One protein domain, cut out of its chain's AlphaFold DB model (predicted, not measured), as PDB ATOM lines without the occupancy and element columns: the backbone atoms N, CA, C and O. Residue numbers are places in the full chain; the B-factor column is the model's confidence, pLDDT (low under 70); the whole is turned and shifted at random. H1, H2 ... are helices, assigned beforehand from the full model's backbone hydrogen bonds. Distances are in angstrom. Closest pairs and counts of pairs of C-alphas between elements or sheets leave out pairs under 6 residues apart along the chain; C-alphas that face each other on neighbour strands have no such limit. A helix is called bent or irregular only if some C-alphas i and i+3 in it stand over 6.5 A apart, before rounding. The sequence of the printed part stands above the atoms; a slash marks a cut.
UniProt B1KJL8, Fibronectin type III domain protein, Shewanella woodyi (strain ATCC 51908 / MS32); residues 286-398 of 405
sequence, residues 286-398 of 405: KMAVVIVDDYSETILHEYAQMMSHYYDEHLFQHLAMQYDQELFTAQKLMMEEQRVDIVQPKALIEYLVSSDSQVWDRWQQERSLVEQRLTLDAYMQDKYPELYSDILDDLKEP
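What this domain is: This is residues 286 to 398 of the 405 residues of the protein "Fibronectin type III domain protein" of Shewanella woodyi (strain ATCC 51908 / MS32) (UniProt B1KJL8). A compact cluster of short helices set crosswise has H4 in its middle, the bent helix H3 at one end of the long axis and H8 at the other. H2 and H1 cross H4, and the chain returns past it through H5, H6 and H7, while residues 335 to 340, of which 335 to 338 belong to H3, stick out. The printed part has 113 residues with eight named helices, H1 to H8 in chain order, and no named strand, and its class is all helix. It is compact, with a radius of gyration of the C-alphas of 14.1 A, and spans 42 by 30 by 22 A.

Where its parts are: The longest helix, H3, residues 315 to 338, was assigned as one helix by its hydrogen bonds but is bent: C-alphas 322 and 325 are 9.4 A apart. Its arms are H3a, residues 315 to 322, and H3b, residues 325 to 338, 20.4 A long. H2, residues 296 to 310, is 20.0 A long and only just irregular, with C-alphas 297 and 300 6.6 A apart. H1, residues 286 to 294, begins at C-alpha 286 (91.324, -27.187, 40.189). H4, residues 345 to 355, is 15.0 A long. H5 is residues 358 to 364, H6 367 to 371 and H7 376 to 383. H8, residues 385 to 395, is 15.1 A long and ends at C-alpha 395 (86.768, -30.967, 36.336).

How they stand to each other: H3a and H3b only just touch, only at the corner, through residues 327 to 328 of H3b; their closest C-alphas, Ala 320 and Leu 327, are 5.6 A apart. H3a only just touches H4, with 3 pairs of C-alphas within 8 A, the closest Leu 315 and Pro 345 at 6.7 A. H3b and H4 are near each other. H4, the hub, touches H2 at a steep tilt of 64 degrees, opposite ways, with the C-alphas of Ala 304 and Lys 346 closest at 5.0 A. H4 also touches H1, Ala 288 to Val 353 being the closest C-alphas at 6.5 A. H4 and H5 only just touch, only at the corner, Leu 352 and Trp 360 having the closest C-alphas at 5.6 A. H1 touches H8, the closest C-alphas being Met 287 and Ile 391 at 6.9 A, and they are only just about perpendicular at 72 degrees. H6 and H7 are near each other. H7 and H8 are close but not clearly touching. Every O i to N i+4 pair is within hydrogen-bond range in H1, H3a, H4, H5, H6, H7 and H8; in H2 it is 9 of 11 and in H3b 7 of 10.

The domain as a whole: The two C-alphas farthest apart, Glu 336 and Pro 398, are 43.4 A apart. The printed part has no cut and no long link. Its mean pLDDT is 77.9, and 32 residues are under 70, among them 329 to 343 and 393 to 398.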
ATOM      1  N   LYS A 286      92.658 -27.416  40.750       65.69
ATOM      2  CA  LYS A 286      91.324 -27.187  40.189       65.69
ATOM      3  C   LYS A 286      90.214 -27.276  41.237       65.69
ATOM      4  O   LYS A 286      89.397 -26.370  41.315       65.69
ATOM      5  N   MET A 287      90.225 -28.311  42.077       75.12
ATOM      6  CA  MET A 287      89.187 -28.482  43.096       75.12
ATOM      7  C   MET A 287      89.245 -27.387  44.167       75.12
ATOM      8  O   MET A 287      88.226 -26.784  44.481       75.12
ATOM      9  N   ALA A 288      90.433 -27.098  44.705       74.56
ATOM     10  CA  ALA A 288      90.589 -26.069  45.730       74.56
ATOM     11  C   ALA A 288      90.190 -24.675  45.206       74.56
ATOM     12  O   ALA A 288      89.553 -23.913  45.927       74.56
ATOM     13  N   VAL A 289      90.507 -24.363  43.943       69.12
ATOM     14  CA  VAL A 289      90.116 -23.104  43.285       69.12
ATOM     15  C   VAL A 289      88.601 -23.005  43.108       69.12
ATOM     16  O   VAL A 289      88.032 -21.995  43.501       69.12
ATOM     17  N   VAL A 290      87.939 -24.058  42.612       67.88
ATOM     18  CA  VAL A 290      86.465 -24.086  42.500       67.88
ATOM     19  C   VAL A 290      85.810 -23.846  43.863       67.88
ATOM     20  O   VAL A 290      84.851 -23.089  43.975       67.88
ATOM     21  N   ILE A 291      86.367 -24.428  44.928       75.31
ATOM     22  CA  ILE A 291      85.868 -24.218  46.290       75.31
ATOM     23  C   ILE A 291      86.065 -22.767  46.752       75.31
ATOM     24  O   ILE A 291      85.165 -22.221  47.385       75.31
ATOM     25  N   VAL A 292      87.207 -22.131  46.464       67.69
ATOM     26  CA  VAL A 292      87.430 -20.705  46.779       67.69
ATOM     27  C   VAL A 292      86.427 -19.810  46.048       67.69
ATOM     28  O   VAL A 292      85.919 -18.857  46.640       67.69
ATOM     29  N   ASP A 293      86.132 -20.114  44.790       63.31
ATOM     30  CA  ASP A 293      85.287 -19.260  43.961       63.31
ATOM     31  C   ASP A 293      83.801 -19.407  44.324       63.31
ATOM     32  O   ASP A 293      83.152 -18.422  44.678       63.31
ATOM     33  N   ASP A 294      83.275 -20.634  44.309       64.31
ATOM     34  CA  ASP A 294      81.828 -20.872  44.389       64.31
ATOM     35  C   ASP A 294      81.340 -21.245  45.800       64.31
ATOM     36  O   ASP A 294      80.147 -21.147  46.097       64.31
ATOM     37  N   TYR A 295      82.247 -21.660  46.695       70.00
ATOM     38  CA  TYR A 295      81.879 -22.273  47.981       70.00
ATOM     39  C   TYR A 295      82.701 -21.785  49.193       70.00
ATOM     40  O   TYR A 295      82.660 -22.400  50.267       70.00
ATOM     41  N   SER A 296      83.426 -20.665  49.069       76.25
ATOM     42  CA  SER A 296      84.363 -20.172  50.098       76.25
ATOM     43  C   SER A 296      83.700 -19.746  51.402       76.25
ATOM     44  O   SER A 296      84.323 -19.809  52.468       76.25
ATOM     45  N   GLU A 297      82.439 -19.314  51.361       70.38
ATOM     46  CA  GLU A 297      81.732 -18.859  52.560       70.38
ATOM     47  C   GLU A 297      81.584 -19.970  53.603       70.38
ATOM     48  O   GLU A 297      81.840 -19.713  54.781       70.38
ATOM     49  N   THR A 298      81.281 -21.195  53.167       80.19
ATOM     50  CA  THR A 298      80.987 -22.331  54.054       80.19
ATOM     51  C   THR A 298      82.156 -23.307  54.137       80.19
ATOM     52  O   THR A 298      82.677 -23.562  55.221       80.19
ATOM     53  N   ILE A 299      82.625 -23.824  52.999       87.94
ATOM     54  CA  ILE A 299      83.546 -24.970  52.974       87.94
ATOM     55  C   ILE A 299      84.927 -24.579  53.496       87.94
ATOM     56  O   ILE A 299      85.473 -25.242  54.376       87.94
ATOM     57  N   LEU A 300      85.491 -23.476  52.994       88.00
ATOM     58  CA  LEU A 300      86.802 -23.018  53.465       88.00
ATOM     59  C   LEU A 300      86.756 -22.519  54.896       88.00
ATOM     60  O   LEU A 300      87.747 -22.648  55.603       88.00
ATOM     61  N   HIS A 301      85.625 -21.968  55.334       87.31
ATOM     62  CA  HIS A 301      85.473 -21.560  56.721       87.31
ATOM     63  C   HIS A 301      85.570 -22.762  57.664       87.31
ATOM     64  O   HIS A 301      86.374 -22.743  58.595       87.31
ATOM     65  N   GLU A 302      84.813 -23.823  57.390       91.88
ATOM     66  CA  GLU A 302      84.822 -25.039  58.204       91.88
ATOM     67  C   GLU A 302      86.157 -25.789  58.116       91.88
ATOM     68  O   GLU A 302      86.706 -26.191  59.145       91.88
ATOM     69  N   TYR A 303      86.728 -25.924  56.913       94.00
ATOM     70  CA  TYR A 303      88.051 -26.526  56.734       94.00
ATOM     71  C   TYR A 303      89.121 -25.747  57.508       94.00
ATOM     72  O   TYR A 303      89.924 -26.330  58.237       94.00
ATOM     73  N   ALA A 304      89.100 -24.417  57.426       91.00
ATOM     74  CA  ALA A 304      90.040 -23.571  58.144       91.00
ATOM     75  C   ALA A 304      89.888 -23.667  59.665       91.00
ATOM     76  O   ALA A 304      90.896 -23.680  60.369       91.00
ATOM     77  N   GLN A 305      88.661 -23.769  60.181       90.19
ATOM     78  CA  GLN A 305      88.414 -24.011  61.604       90.19
ATOM     79  C   GLN A 305      88.954 -25.370  62.053       90.19
ATOM     80  O   GLN A 305      89.609 -25.449  63.093       90.19
ATOM     81  N   MET A 306      88.737 -26.421  61.260       93.38
ATOM     82  CA  MET A 306      89.282 -27.751  61.533       93.38
ATOM     83  C   MET A 306      90.813 -27.719  61.591       93.38
ATOM     84  O   MET A 306      91.398 -28.197  62.564       93.38
ATOM     85  N   MET A 307      91.464 -27.115  60.592       93.31
ATOM     86  CA  MET A 307      92.924 -26.999  60.574       93.31
ATOM     87  C   MET A 307      93.438 -26.137  61.728       93.31
ATOM     88  O   MET A 307      94.437 -26.480  62.351       93.31
ATOM     89  N   SER A 308      92.739 -25.052  62.062       88.38
ATOM     90  CA  SER A 308      93.063 -24.223  63.223       88.38
ATOM     91  C   SER A 308      93.047 -25.037  64.511       88.38
ATOM     92  O   SER A 308      93.996 -24.960  65.277       88.38
ATOM     93  N   HIS A 309      92.018 -25.857  64.733       90.00
ATOM     94  CA  HIS A 309      91.937 -26.714  65.914       90.00
ATOM     95  C   HIS A 309      93.061 -27.759  65.953       90.00
ATOM     96  O   HIS A 309      93.627 -28.009  67.011       90.00
ATOM     97  N   TYR A 310      93.411 -28.338  64.802       91.12
ATOM     98  CA  TYR A 310      94.477 -29.336  64.705       91.12
ATOM     99  C   TYR A 310      95.867 -28.777  65.057       91.12
ATOM    100  O   TYR A 310      96.711 -29.499  65.583       91.12
ATOM    101  N   TYR A 311      96.100 -27.492  64.785       89.06
ATOM    102  CA  TYR A 311      97.360 -26.802  65.071       89.06
ATOM    103  C   TYR A 311      97.263 -25.843  66.270       89.06
ATOM    104  O   TYR A 311      97.916 -24.800  66.257       89.06
ATOM    105  N   ASP A 312      96.440 -26.165  67.276       84.75
ATOM    106  CA  ASP A 312      96.269 -25.389  68.517       84.75
ATOM    107  C   ASP A 312      96.039 -23.879  68.281       84.75
ATOM    108  O   ASP A 312      96.602 -23.022  68.954       84.75
ATOM    109  N   GLU A 313      95.229 -23.539  67.276       76.50
ATOM    110  CA  GLU A 313      94.901 -22.172  66.837       76.50
ATOM    111  C   GLU A 313      96.096 -21.354  66.302       76.50
ATOM    112  O   GLU A 313      96.031 -20.134  66.132       76.50
ATOM    113  N   HIS A 314      97.191 -22.031  65.955       84.38
ATOM    114  CA  HIS A 314      98.443 -21.430  65.498       84.38
ATOM    115  C   HIS A 314      98.872 -21.913  64.104       84.38
ATOM    116  O   HIS A 314     100.065 -21.991  63.801       84.38
ATOM    117  N   LEU A 315      97.903 -22.167  63.212       87.56
ATOM    118  CA  LEU A 315      98.139 -22.629  61.833       87.56
ATOM    119  C   LEU A 315      99.201 -21.793  61.098       87.56
ATOM    120  O   LEU A 315     100.111 -22.349  60.486       87.56
ATOM    121  N   PHE A 316      99.122 -20.461  61.187       85.69
ATOM    122  CA  PHE A 316     100.107 -19.581  60.554       85.69
ATOM    123  C   PHE A 316     101.525 -19.826  61.086       85.69
ATOM    124  O   PHE A 316     102.461 -19.934  60.302       85.69
ATOM    125  N   GLN A 317     101.693 -19.933  62.407       84.62
ATOM    126  CA  GLN A 317     103.004 -20.131  63.030       84.62
ATOM    127  C   GLN A 317     103.588 -21.494  62.654       84.62
ATOM    128  O   GLN A 317     104.777 -21.585  62.360       84.62
ATOM    129  N   HIS A 318     102.751 -22.535  62.607       88.12
ATOM    130  CA  HIS A 318     103.161 -23.858  62.150       88.12
ATOM    131  C   HIS A 318     103.690 -23.816  60.712       88.12
ATOM    132  O   HIS A 318     104.822 -24.225  60.454       88.12
ATOM    133  N   LEU A 319     102.907 -23.248  59.788       88.25
ATOM    134  CA  LEU A 319     103.317 -23.122  58.391       88.25
ATOM    135  C   LEU A 319     104.547 -22.216  58.240       88.25
ATOM    136  O   LEU A 319     105.396 -22.478  57.393       88.25
ATOM    137  N   ALA A 320     104.687 -21.178  59.067       84.88
ATOM    138  CA  ALA A 320     105.833 -20.277  59.016       84.88
ATOM    139  C   ALA A 320     107.111 -20.985  59.479       84.88
ATOM    140  O   ALA A 320     108.145 -20.839  58.844       84.88
ATOM    141  N   MET A 321     107.053 -21.824  60.517       85.56
ATOM    142  CA  MET A 321     108.213 -22.625  60.934       85.56
ATOM    143  C   MET A 321     108.667 -23.613  59.852       85.56
ATOM    144  O   MET A 321     109.858 -23.891  59.741       85.56
ATOM    145  N   GLN A 322     107.728 -24.142  59.066       86.31
ATOM    146  CA  GLN A 322     108.004 -25.174  58.069       86.31
ATOM    147  C   GLN A 322     108.403 -24.603  56.693       86.31
ATOM    148  O   GLN A 322     109.198 -25.217  55.980       86.31
ATOM    149  N   TYR A 323     107.871 -23.434  56.315       85.25
ATOM    150  CA  TYR A 323     107.986 -22.854  54.964       85.25
ATOM    151  C   TYR A 323     108.537 -21.410  54.928       85.25
ATOM    152  O   TYR A 323     108.669 -20.817  53.855       85.25
ATOM    153  N   ASP A 324     108.853 -20.861  56.103       77.62
ATOM    154  CA  ASP A 324     109.558 -19.615  56.450       77.62
ATOM    155  C   ASP A 324     109.527 -18.489  55.396       77.62
ATOM    156  O   ASP A 324     108.637 -17.634  55.406       77.62
ATOM    157  N   GLN A 325     110.464 -18.481  54.446       71.06
ATOM    158  CA  GLN A 325     110.684 -17.353  53.534       71.06
ATOM    159  C   GLN A 325     109.475 -17.029  52.627       71.06
ATOM    160  O   GLN A 325     109.219 -15.862  52.306       71.06
ATOM    161  N   GLU A 326     108.698 -18.042  52.237       67.19
ATOM    162  CA  GLU A 326     107.507 -17.872  51.393       67.19
ATOM    163  C   GLU A 326     106.311 -17.341  52.198       67.19
ATOM    164  O   GLU A 326     105.564 -16.481  51.716       67.19
ATOM    165  N   LEU A 327     106.157 -17.793  53.449       76.69
ATOM    166  CA  LEU A 327     105.021 -17.423  54.294       76.69
ATOM    167  C   LEU A 327     105.157 -16.016  54.886       76.69
ATOM    168  O   LEU A 327     104.167 -15.293  54.976       76.69
ATOM    169  N   PHE A 328     106.377 -15.584  55.217       70.75
ATOM    170  CA  PHE A 328     106.631 -14.207  55.659       70.75
ATOM    171  C   PHE A 328     106.341 -13.177  54.560       70.75
ATOM    172  O   PHE A 328     105.826 -12.089  54.834       70.75
ATOM    173  N   THR A 329     106.614 -13.523  53.298       66.50
ATOM    174  CA  THR A 329     106.272 -12.670  52.150       66.50
ATOM    175  C   THR A 329     104.755 -12.557  51.984       66.50
ATOM    176  O   THR A 329     104.235 -11.453  51.823       66.50
ATOM    177  N   ALA A 330     104.037 -13.681  52.086       64.00
ATOM    178  CA  ALA A 330     102.576 -13.709  52.082       64.00
ATOM    179  C   ALA A 330     101.976 -12.859  53.216       64.00
ATOM    180  O   ALA A 330     101.119 -12.011  52.974       64.00
ATOM    181  N   GLN A 331     102.494 -13.021  54.434       68.12
ATOM    182  CA  GLN A 331     102.063 -12.290  55.623       68.12
ATOM    183  C   GLN A 331     102.206 -10.775  55.461       68.12
ATOM    184  O   GLN A 331     101.262 -10.030  55.724       68.12
ATOM    185  N   LYS A 332     103.376 -10.315  55.001       66.31
ATOM    186  CA  LYS A 332     103.636  -8.890  54.777       66.31
ATOM    187  C   LYS A 332     102.641  -8.288  53.781       66.31
ATOM    188  O   LYS A 332     102.079  -7.226  54.043       66.31
ATOM    189  N   LEU A 333     102.385  -8.989  52.673       59.78
ATOM    190  CA  LEU A 333     101.429  -8.560  51.650       59.78
ATOM    191  C   LEU A 333      99.992  -8.503  52.193       59.78
ATOM    192  O   LEU A 333      99.259  -7.568  51.873       59.78
ATOM    193  N   MET A 334      99.605  -9.451  53.052       62.78
ATOM    194  CA  MET A 334      98.291  -9.460  53.705       62.78
ATOM    195  C   MET A 334      98.087  -8.272  54.662       62.78
ATOM    196  O   MET A 334      97.034  -7.632  54.624       62.78
ATOM    197  N   MET A 335      99.103  -7.924  55.464       59.59
ATOM    198  CA  MET A 335      99.027  -6.814  56.428       59.59
ATOM    199  C   MET A 335      99.032  -5.430  55.785       59.59
ATOM    200  O   MET A 335      98.227  -4.575  56.158       59.59
ATOM    201  N   GLU A 336      99.977  -5.180  54.876       56.28
ATOM    202  CA  GLU A 336     100.261  -3.827  54.383       56.28
ATOM    203  C   GLU A 336      99.188  -3.323  53.405       56.28
ATOM    204  O   GLU A 336      98.891  -2.127  53.390       56.28
ATOM    205  N   GLU A 337      98.571  -4.207  52.609       50.97
ATOM    206  CA  GLU A 337      97.680  -3.800  51.510       50.97
ATOM    207  C   GLU A 337      96.180  -3.902  51.833       50.97
ATOM    208  O   GLU A 337      95.398  -3.111  51.303       50.97
ATOM    209  N   GLN A 338      95.755  -4.835  52.694       46.75
ATOM    210  CA  GLN A 338      94.326  -5.116  52.903       46.75
ATOM    211  C   GLN A 338      93.781  -4.750  54.284       46.75
ATOM    212  O   GLN A 338      92.563  -4.743  54.460       46.75
ATOM    213  N   ARG A 339      94.641  -4.422  55.261       52.34
ATOM    214  CA  ARG A 339      94.238  -4.263  56.676       52.34
ATOM    215  C   ARG A 339      93.446  -5.469  57.210       52.34
ATOM    216  O   ARG A 339      92.659  -5.319  58.142       52.34
ATOM    217  N   VAL A 340      93.621  -6.641  56.598       51.56
ATOM    218  CA  VAL A 340      93.014  -7.893  57.045       51.56
ATOM    219  C   VAL A 340      93.936  -8.470  58.104       51.56
ATOM    220  O   VAL A 340      95.137  -8.630  57.880       51.56
ATOM    221  N   ASP A 341      93.376  -8.723  59.280       51.31
ATOM    222  CA  ASP A 341      94.127  -9.260  60.404       51.31
ATOM    223  C   ASP A 341      94.498 -10.726  60.124       51.31
ATOM    224  O   ASP A 341      93.632 -11.562  59.856       51.31
ATOM    225  N   ILE A 342      95.796 -11.038  60.157       50.09
ATOM    226  CA  ILE A 342      96.391 -12.328  59.740       50.09
ATOM    227  C   ILE A 342      95.923 -13.498  60.616       50.09
ATOM    228  O   ILE A 342      96.147 -14.662  60.294       50.09
ATOM    229  N   VAL A 343      95.274 -13.209  61.740       55.66
ATOM    230  CA  VAL A 343      94.897 -14.220  62.730       55.66
ATOM    231  C   VAL A 343      93.768 -15.127  62.231       55.66
ATOM    232  O   VAL A 343      93.484 -16.125  62.876       55.66
ATOM    233  N   GLN A 344      93.126 -14.843  61.090       74.50
ATOM    234  CA  GLN A 344      92.032 -15.673  60.581       74.50
ATOM    235  C   GLN A 344      92.541 -16.802  59.660       74.50
ATOM    236  O   GLN A 344      92.937 -16.530  58.523       74.50
ATOM    237  N   PRO A 345      92.463 -18.082  60.081       83.88
ATOM    238  CA  PRO A 345      92.932 -19.235  59.301       83.88
ATOM    239  C   PRO A 345      92.291 -19.331  57.913       83.88
ATOM    240  O   PRO A 345      92.934 -19.756  56.957       83.88
ATOM    241  N   LYS A 346      91.034 -18.882  57.796       84.12
ATOM    242  CA  LYS A 346      90.302 -18.823  56.528       84.12
ATOM    243  C   LYS A 346      91.011 -17.926  55.514       84.12
ATOM    244  O   LYS A 346      91.290 -18.385  54.415       84.12
ATOM    245  N   ALA A 347      91.361 -16.699  55.900       78.06
ATOM    246  CA  ALA A 347      92.031 -15.750  55.012       78.06
ATOM    247  C   ALA A 347      93.407 -16.266  54.568       78.06
ATOM    248  O   ALA A 347      93.796 -16.093  53.415       78.06
ATOM    249  N   LEU A 348      94.134 -16.943  55.466       81.75
ATOM    250  CA  LEU A 348      95.397 -17.595  55.126       81.75
ATOM    251  C   LEU A 348      95.195 -18.709  54.093       81.75
ATOM    252  O   LEU A 348      95.919 -18.753  53.106       81.75
ATOM    253  N   ILE A 349      94.223 -19.599  54.296       85.75
ATOM    254  CA  ILE A 349      93.946 -20.702  53.367       85.75
ATOM    255  C   ILE A 349      93.453 -20.174  52.018       85.75
ATOM    256  O   ILE A 349      93.982 -20.581  50.988       85.75
ATOM    257  N   GLU A 350      92.517 -19.225  52.004       78.75
ATOM    258  CA  GLU A 350      92.063 -18.551  50.783       78.75
ATOM    259  C   GLU A 350      93.234 -17.919  50.036       78.75
ATOM    260  O   GLU A 350      93.366 -18.100  48.826       78.75
ATOM    261  N   TYR A 351      94.131 -17.235  50.751       76.25
ATOM    262  CA  TYR A 351      95.343 -16.688  50.160       76.25
ATOM    263  C   TYR A 351      96.234 -17.796  49.593       76.25
ATOM    264  O   TYR A 351      96.661 -17.708  48.449       76.25
ATOM    265  N   LEU A 352      96.532 -18.849  50.354       79.06
ATOM    266  CA  LEU A 352      97.433 -19.923  49.931       79.06
ATOM    267  C   LEU A 352      96.902 -20.675  48.699       79.06
ATOM    268  O   LEU A 352      97.675 -20.934  47.775       79.06
ATOM    269  N   VAL A 353      95.594 -20.942  48.652       77.69
ATOM    270  CA  VAL A 353      94.919 -21.574  47.510       77.69
ATOM    271  C   VAL A 353      94.883 -20.630  46.304       77.69
ATOM    272  O   VAL A 353      95.316 -21.000  45.212       77.69
ATOM    273  N   SER A 354      94.423 -19.385  46.484       65.69
ATOM    274  CA  SER A 354      94.282 -18.416  45.381       65.69
ATOM    275  C   SER A 354      95.627 -17.921  44.835       65.69
ATOM    276  O   SER A 354      95.755 -17.603  43.648       65.69
ATOM    277  N   SER A 355      96.668 -17.894  45.671       60.53
ATOM    278  CA  SER A 355      98.012 -17.478  45.269       60.53
ATOM    279  C   SER A 355      98.781 -18.563  44.514       60.53
ATOM    280  O   SER A 355      99.770 -18.218  43.855       60.53
ATOM    281  N   ASP A 356      98.291 -19.813  44.481       55.84
ATOM    282  CA  ASP A 356      99.038 -20.993  44.010       55.84
ATOM    283  C   ASP A 356     100.352 -21.142  44.782       55.84
ATOM    284  O   ASP A 356     101.445 -21.207  44.213       55.84
ATOM    285  N   SER A 357     100.239 -21.056  46.104       66.25
ATOM    286  CA  SER A 357     101.386 -21.120  46.984       66.25
ATOM    287  C   SER A 357     102.020 -22.505  46.907       66.25
ATOM    288  O   SER A 357     101.354 -23.505  47.163       66.25
ATOM    289  N   GLN A 358     103.329 -22.580  46.647       71.12
ATOM    290  CA  GLN A 358     104.061 -23.848  46.780       71.12
ATOM    291  C   GLN A 358     103.979 -24.395  48.210       71.12
ATOM    292  O   GLN A 358     104.170 -25.590  48.426       71.12
ATOM    293  N   VAL A 359     103.692 -23.535  49.192       82.88
ATOM    294  CA  VAL A 359     103.347 -23.939  50.557       82.88
ATOM    295  C   VAL A 359     102.053 -24.749  50.568       82.88
ATOM    296  O   VAL A 359     102.039 -25.796  51.195       82.88
ATOM    297  N   TRP A 360     100.994 -24.324  49.865       86.06
ATOM    298  CA  TRP A 360      99.724 -25.060  49.818       86.06
ATOM    299  C   TRP A 360      99.915 -26.462  49.243       86.06
ATOM    300  O   TRP A 360      99.550 -27.440  49.889       86.06
ATOM    301  N   ASP A 361     100.546 -26.563  48.071       81.12
ATOM    302  CA  ASP A 361     100.741 -27.846  47.392       81.12
ATOM    303  C   ASP A 361     101.575 -28.814  48.239       81.12
ATOM    304  O   ASP A 361     101.238 -29.992  48.361       81.12
ATOM    305  N   ARG A 362     102.660 -28.317  48.849       84.94
ATOM    306  CA  ARG A 362     103.517 -29.121  49.730       84.94
ATOM    307  C   ARG A 362     102.795 -29.518  51.008       84.94
ATOM    308  O   ARG A 362     102.869 -30.681  51.390       84.94
ATOM    309  N   TRP A 363     102.065 -28.588  51.617       90.50
ATOM    310  CA  TRP A 363     101.289 -28.829  52.827       90.50
ATOM    311  C   TRP A 363     100.228 -29.907  52.592       90.50
ATOM    312  O   TRP A 363     100.195 -30.893  53.318       90.50
ATOM    313  N   GLN A 364      99.448 -29.821  51.510       91.06
ATOM    314  CA  GLN A 364      98.440 -30.835  51.162       91.06
ATOM    315  C   GLN A 364      99.034 -32.215  50.812       91.06
ATOM    316  O   GLN A 364      98.300 -33.200  50.752       91.06
ATOM    317  N   GLN A 365     100.348 -32.308  50.603       89.19
ATOM    318  CA  GLN A 365     101.078 -33.561  50.377       89.19
ATOM    319  C   GLN A 365     101.857 -34.034  51.611       89.19
ATOM    320  O   GLN A 365     102.511 -35.080  51.558       89.19
ATOM    321  N   GLU A 366     101.815 -33.294  52.722       91.00
ATOM    322  CA  GLU A 366     102.491 -33.701  53.944       91.00
ATOM    323  C   GLU A 366     101.966 -35.050  54.416       91.00
ATOM    324  O   GLU A 366     100.763 -35.280  54.561       91.00
ATOM    325  N   ARG A 367     102.906 -35.949  54.703       91.19
ATOM    326  CA  ARG A 367     102.603 -37.315  55.119       91.19
ATOM    327  C   ARG A 367     101.642 -37.356  56.311       91.19
ATOM    328  O   ARG A 367     100.728 -38.171  56.312       91.19
ATOM    329  N   SER A 368     101.822 -36.459  57.278       89.75
ATOM    330  CA  SER A 368     100.953 -36.312  58.450       89.75
ATOM    331  C   SER A 368      99.500 -36.021  58.066       89.75
ATOM    332  O   SER A 368      98.609 -36.661  58.622       89.75
ATOM    333  N   LEU A 369      99.252 -35.108  57.122       92.00
ATOM    334  CA  LEU A 369      97.903 -34.768  56.662       92.00
ATOM    335  C   LEU A 369      97.290 -35.883  55.824       92.00
ATOM    336  O   LEU A 369      96.118 -36.204  56.006       92.00
ATOM    337  N   VAL A 370      98.070 -36.492  54.930       91.12
ATOM    338  CA  VAL A 370      97.592 -37.580  54.066       91.12
ATOM    339  C   VAL A 370      97.220 -38.809  54.896       91.12
ATOM    340  O   VAL A 370      96.127 -39.349  54.733       91.12
ATOM    341  N   GLU A 371      98.083 -39.232  55.824       92.25
ATOM    342  CA  GLU A 371      97.827 -40.396  56.687       92.25
ATOM    343  C   GLU A 371      96.628 -40.173  57.620       92.25
ATOM    344  O   GLU A 371      95.897 -41.117  57.913       92.25
ATOM    345  N   GLN A 372      96.390 -38.930  58.048       92.50
ATOM    346  CA  GLN A 372      95.262 -38.569  58.914       92.50
ATOM    347  C   GLN A 372      94.016 -38.101  58.149       92.50
ATOM    348  O   GLN A 372      93.031 -37.738  58.787       92.50
ATOM    349  N   ARG A 373      94.033 -38.122  56.807       93.19
ATOM    350  CA  ARG A 373      92.934 -37.638  55.947       93.19
ATOM    351  C   ARG A 373      92.507 -36.188  56.245       93.19
ATOM    352  O   ARG A 373      91.328 -35.862  56.217       93.19
ATOM    353  N   LEU A 374      93.468 -35.305  56.512       93.00
ATOM    354  CA  LEU A 374      93.238 -33.883  56.827       93.00
ATOM    355  C   LEU A 374      93.429 -32.947  55.619       93.00
ATOM    356  O   LEU A 374      93.399 -31.721  55.755       93.00
ATOM    357  N   THR A 375      93.645 -33.501  54.427       93.12
ATOM    358  CA  THR A 375      93.703 -32.714  53.190       93.12
ATOM    359  C   THR A 375      92.322 -32.148  52.849       93.12
ATOM    360  O   THR A 375      91.300 -32.712  53.241       93.12
ATOM    361  N   LEU A 376      92.268 -31.044  52.101       91.31
ATOM    362  CA  LEU A 376      91.004 -30.463  51.634       91.31
ATOM    363  C   LEU A 376      90.207 -31.469  50.791       91.31
ATOM    364  O   LEU A 376      88.989 -31.542  50.906       91.31
ATOM    365  N   ASP A 377      90.908 -32.267  49.985       89.38
ATOM    366  CA  ASP A 377      90.327 -33.334  49.167       89.38
ATOM    367  C   ASP A 377      89.627 -34.399  50.018       89.38
ATOM    368  O   ASP A 377      88.443 -34.668  49.823       89.38
ATOM    369  N   ALA A 378      90.315 -34.927  51.035       91.44
ATOM    370  CA  ALA A 378      89.738 -35.912  51.942       91.44
ATOM    371  C   ALA A 378      88.588 -35.321  52.773       91.44
ATOM    372  O   ALA A 378      87.549 -35.959  52.932       91.44
ATOM    373  N   TYR A 379      88.740 -34.080  53.245       93.56
ATOM    374  CA  TYR A 379      87.690 -33.366  53.968       93.56
ATOM    375  C   TYR A 379      86.415 -33.217  53.123       93.56
ATOM    376  O   TYR A 379      85.321 -33.514  53.604       93.56
ATOM    377  N   MET A 380      86.547 -32.804  51.859       91.19
ATOM    378  CA  MET A 380      85.423 -32.661  50.932       91.19
ATOM    379  C   MET A 380      84.768 -33.997  50.610       91.19
ATOM    380  O   MET A 380      83.545 -34.102  50.662       91.19
ATOM    381  N   GLN A 381      85.572 -35.020  50.329       92.12
ATOM    382  CA  GLN A 381      85.075 -36.366  50.073       92.12
ATOM    383  C   GLN A 381      84.264 -36.903  51.265       92.12
ATOM    384  O   GLN A 381      83.229 -37.537  51.068       92.12
ATOM    385  N   ASP A 382      84.711 -36.631  52.494       92.56
ATOM    386  CA  ASP A 382      84.090 -37.159  53.709       92.56
ATOM    387  C   ASP A 382      82.859 -36.339  54.153       92.56
ATOM    388  O   ASP A 382      81.884 -36.909  54.649       92.56
ATOM    389  N   LYS A 383      82.877 -35.007  53.999       93.31
ATOM    390  CA  LYS A 383      81.799 -34.107  54.464       93.31
ATOM    391  C   LYS A 383      80.765 -33.760  53.400       93.31
ATOM    392  O   LYS A 383      79.598 -33.576  53.740       93.31
ATOM    393  N   TYR A 384      81.180 -33.684  52.143       90.69
ATOM    394  CA  TYR A 384      80.378 -33.201  51.021       90.69
ATOM    395  C   TYR A 384      80.489 -34.145  49.807       90.69
ATOM    396  O   TYR A 384      80.843 -33.695  48.719       90.69
ATOM    397  N   PRO A 385      80.192 -35.453  49.948       88.19
ATOM    398  CA  PRO A 385      80.482 -36.455  48.917       88.19
ATOM    399  C   PRO A 385      79.757 -36.220  47.581       88.19
ATOM    400  O   PRO A 385      80.331 -36.488  46.529       88.19
ATOM    401  N   GLU A 386      78.517 -35.716  47.607       78.25
ATOM    402  CA  GLU A 386      77.749 -35.397  46.391       78.25
ATOM    403  C   GLU A 386      78.376 -34.215  45.645       78.25
ATOM    404  O   GLU A 386      78.753 -34.350  44.486       78.25
ATOM    405  N   LEU A 387      78.611 -33.103  46.349       79.81
ATOM    406  CA  LEU A 387      79.278 -31.926  45.790       79.81
ATOM    407  C   LEU A 387      80.696 -32.247  45.298       79.81
ATOM    408  O   LEU A 387      81.124 -31.745  44.267       79.81
ATOM    409  N   TYR A 388      81.431 -33.090  46.022       82.75
ATOM    410  CA  TYR A 388      82.751 -33.551  45.606       82.75
ATOM    411  C   TYR A 388      82.684 -34.301  44.270       82.75
ATOM    412  O   TYR A 388      83.501 -34.046  43.387       82.75
ATOM    413  N   SER A 389      81.695 -35.182  44.092       74.38
ATOM    414  CA  SER A 389      81.465 -35.868  42.817       74.38
ATOM    415  C   SER A 389      81.115 -34.890  41.698       74.38
ATOM    416  O   SER A 389      81.699 -34.993  40.622       74.38
ATOM    417  N   ASP A 390      80.217 -33.937  41.957       71.00
ATOM    418  CA  ASP A 390      79.792 -32.934  40.976       71.00
ATOM    419  C   ASP A 390      80.975 -32.069  40.523       71.00
ATOM    420  O   ASP A 390      81.229 -31.935  39.328       71.00
ATOM    421  N   ILE A 391      81.778 -31.572  41.475       71.06
ATOM    422  CA  ILE A 391      83.003 -30.825  41.173       71.06
ATOM    423  C   ILE A 391      83.948 -31.699  40.346       71.06
ATOM    424  O   ILE A 391      84.455 -31.254  39.323       71.06
ATOM    425  N   LEU A 392      84.199 -32.951  40.742       76.94
ATOM    426  CA  LEU A 392      85.078 -33.833  39.970       76.94
ATOM    427  C   LEU A 392      84.570 -34.086  38.548       76.94
ATOM    428  O   LEU A 392      85.391 -34.234  37.640       76.94
ATOM    429  N   ASP A 393      83.260 -34.152  38.346       68.00
ATOM    430  CA  ASP A 393      82.660 -34.301  37.026       68.00
ATOM    431  C   ASP A 393      82.799 -33.021  36.192       68.00
ATOM    432  O   ASP A 393      83.177 -33.115  35.025       68.00
ATOM    433  N   ASP A 394      82.657 -31.838  36.794       62.25
ATOM    434  CA  ASP A 394      82.950 -30.553  36.142       62.25
ATOM    435  C   ASP A 394      84.439 -30.401  35.783       62.25
ATOM    436  O   ASP A 394      84.807 -29.798  34.771       62.25
ATOM    437  N   LEU A 395      85.329 -30.980  36.593       66.19
ATOM    438  CA  LEU A 395      86.768 -30.967  36.336       66.19
ATOM    439  C   LEU A 395      87.199 -31.951  35.237       66.19
ATOM    440  O   LEU A 395      88.272 -31.760  34.642       66.19
ATOM    441  N   LYS A 396      86.401 -32.990  34.955       66.69
ATOM    442  CA  LYS A 396      86.606 -33.911  33.829       66.69
ATOM    443  C   LYS A 396      86.107 -33.244  32.546       66.69
ATOM    444  O   LYS A 396      84.935 -33.327  32.200       66.69
ATOM    445  N   GLU A 397      87.008 -32.638  31.774       52.75
ATOM    446  CA  GLU A 397      86.669 -32.276  30.391       52.75
ATOM    447  C   GLU A 397      86.218 -33.536  29.622       52.75
ATOM    448  O   GLU A 397      86.970 -34.518  29.579       52.75
ATOM    449  N   PRO A 398      85.035 -33.550  28.980       47.62
ATOM    450  CA  PRO A 398      84.651 -34.668  28.137       47.62
ATOM    451  C   PRO A 398      85.533 -34.671  26.882       47.62
ATOM    452  O   PRO A 398      85.465 -33.754  26.059       47.62
TER     453      PRO A 398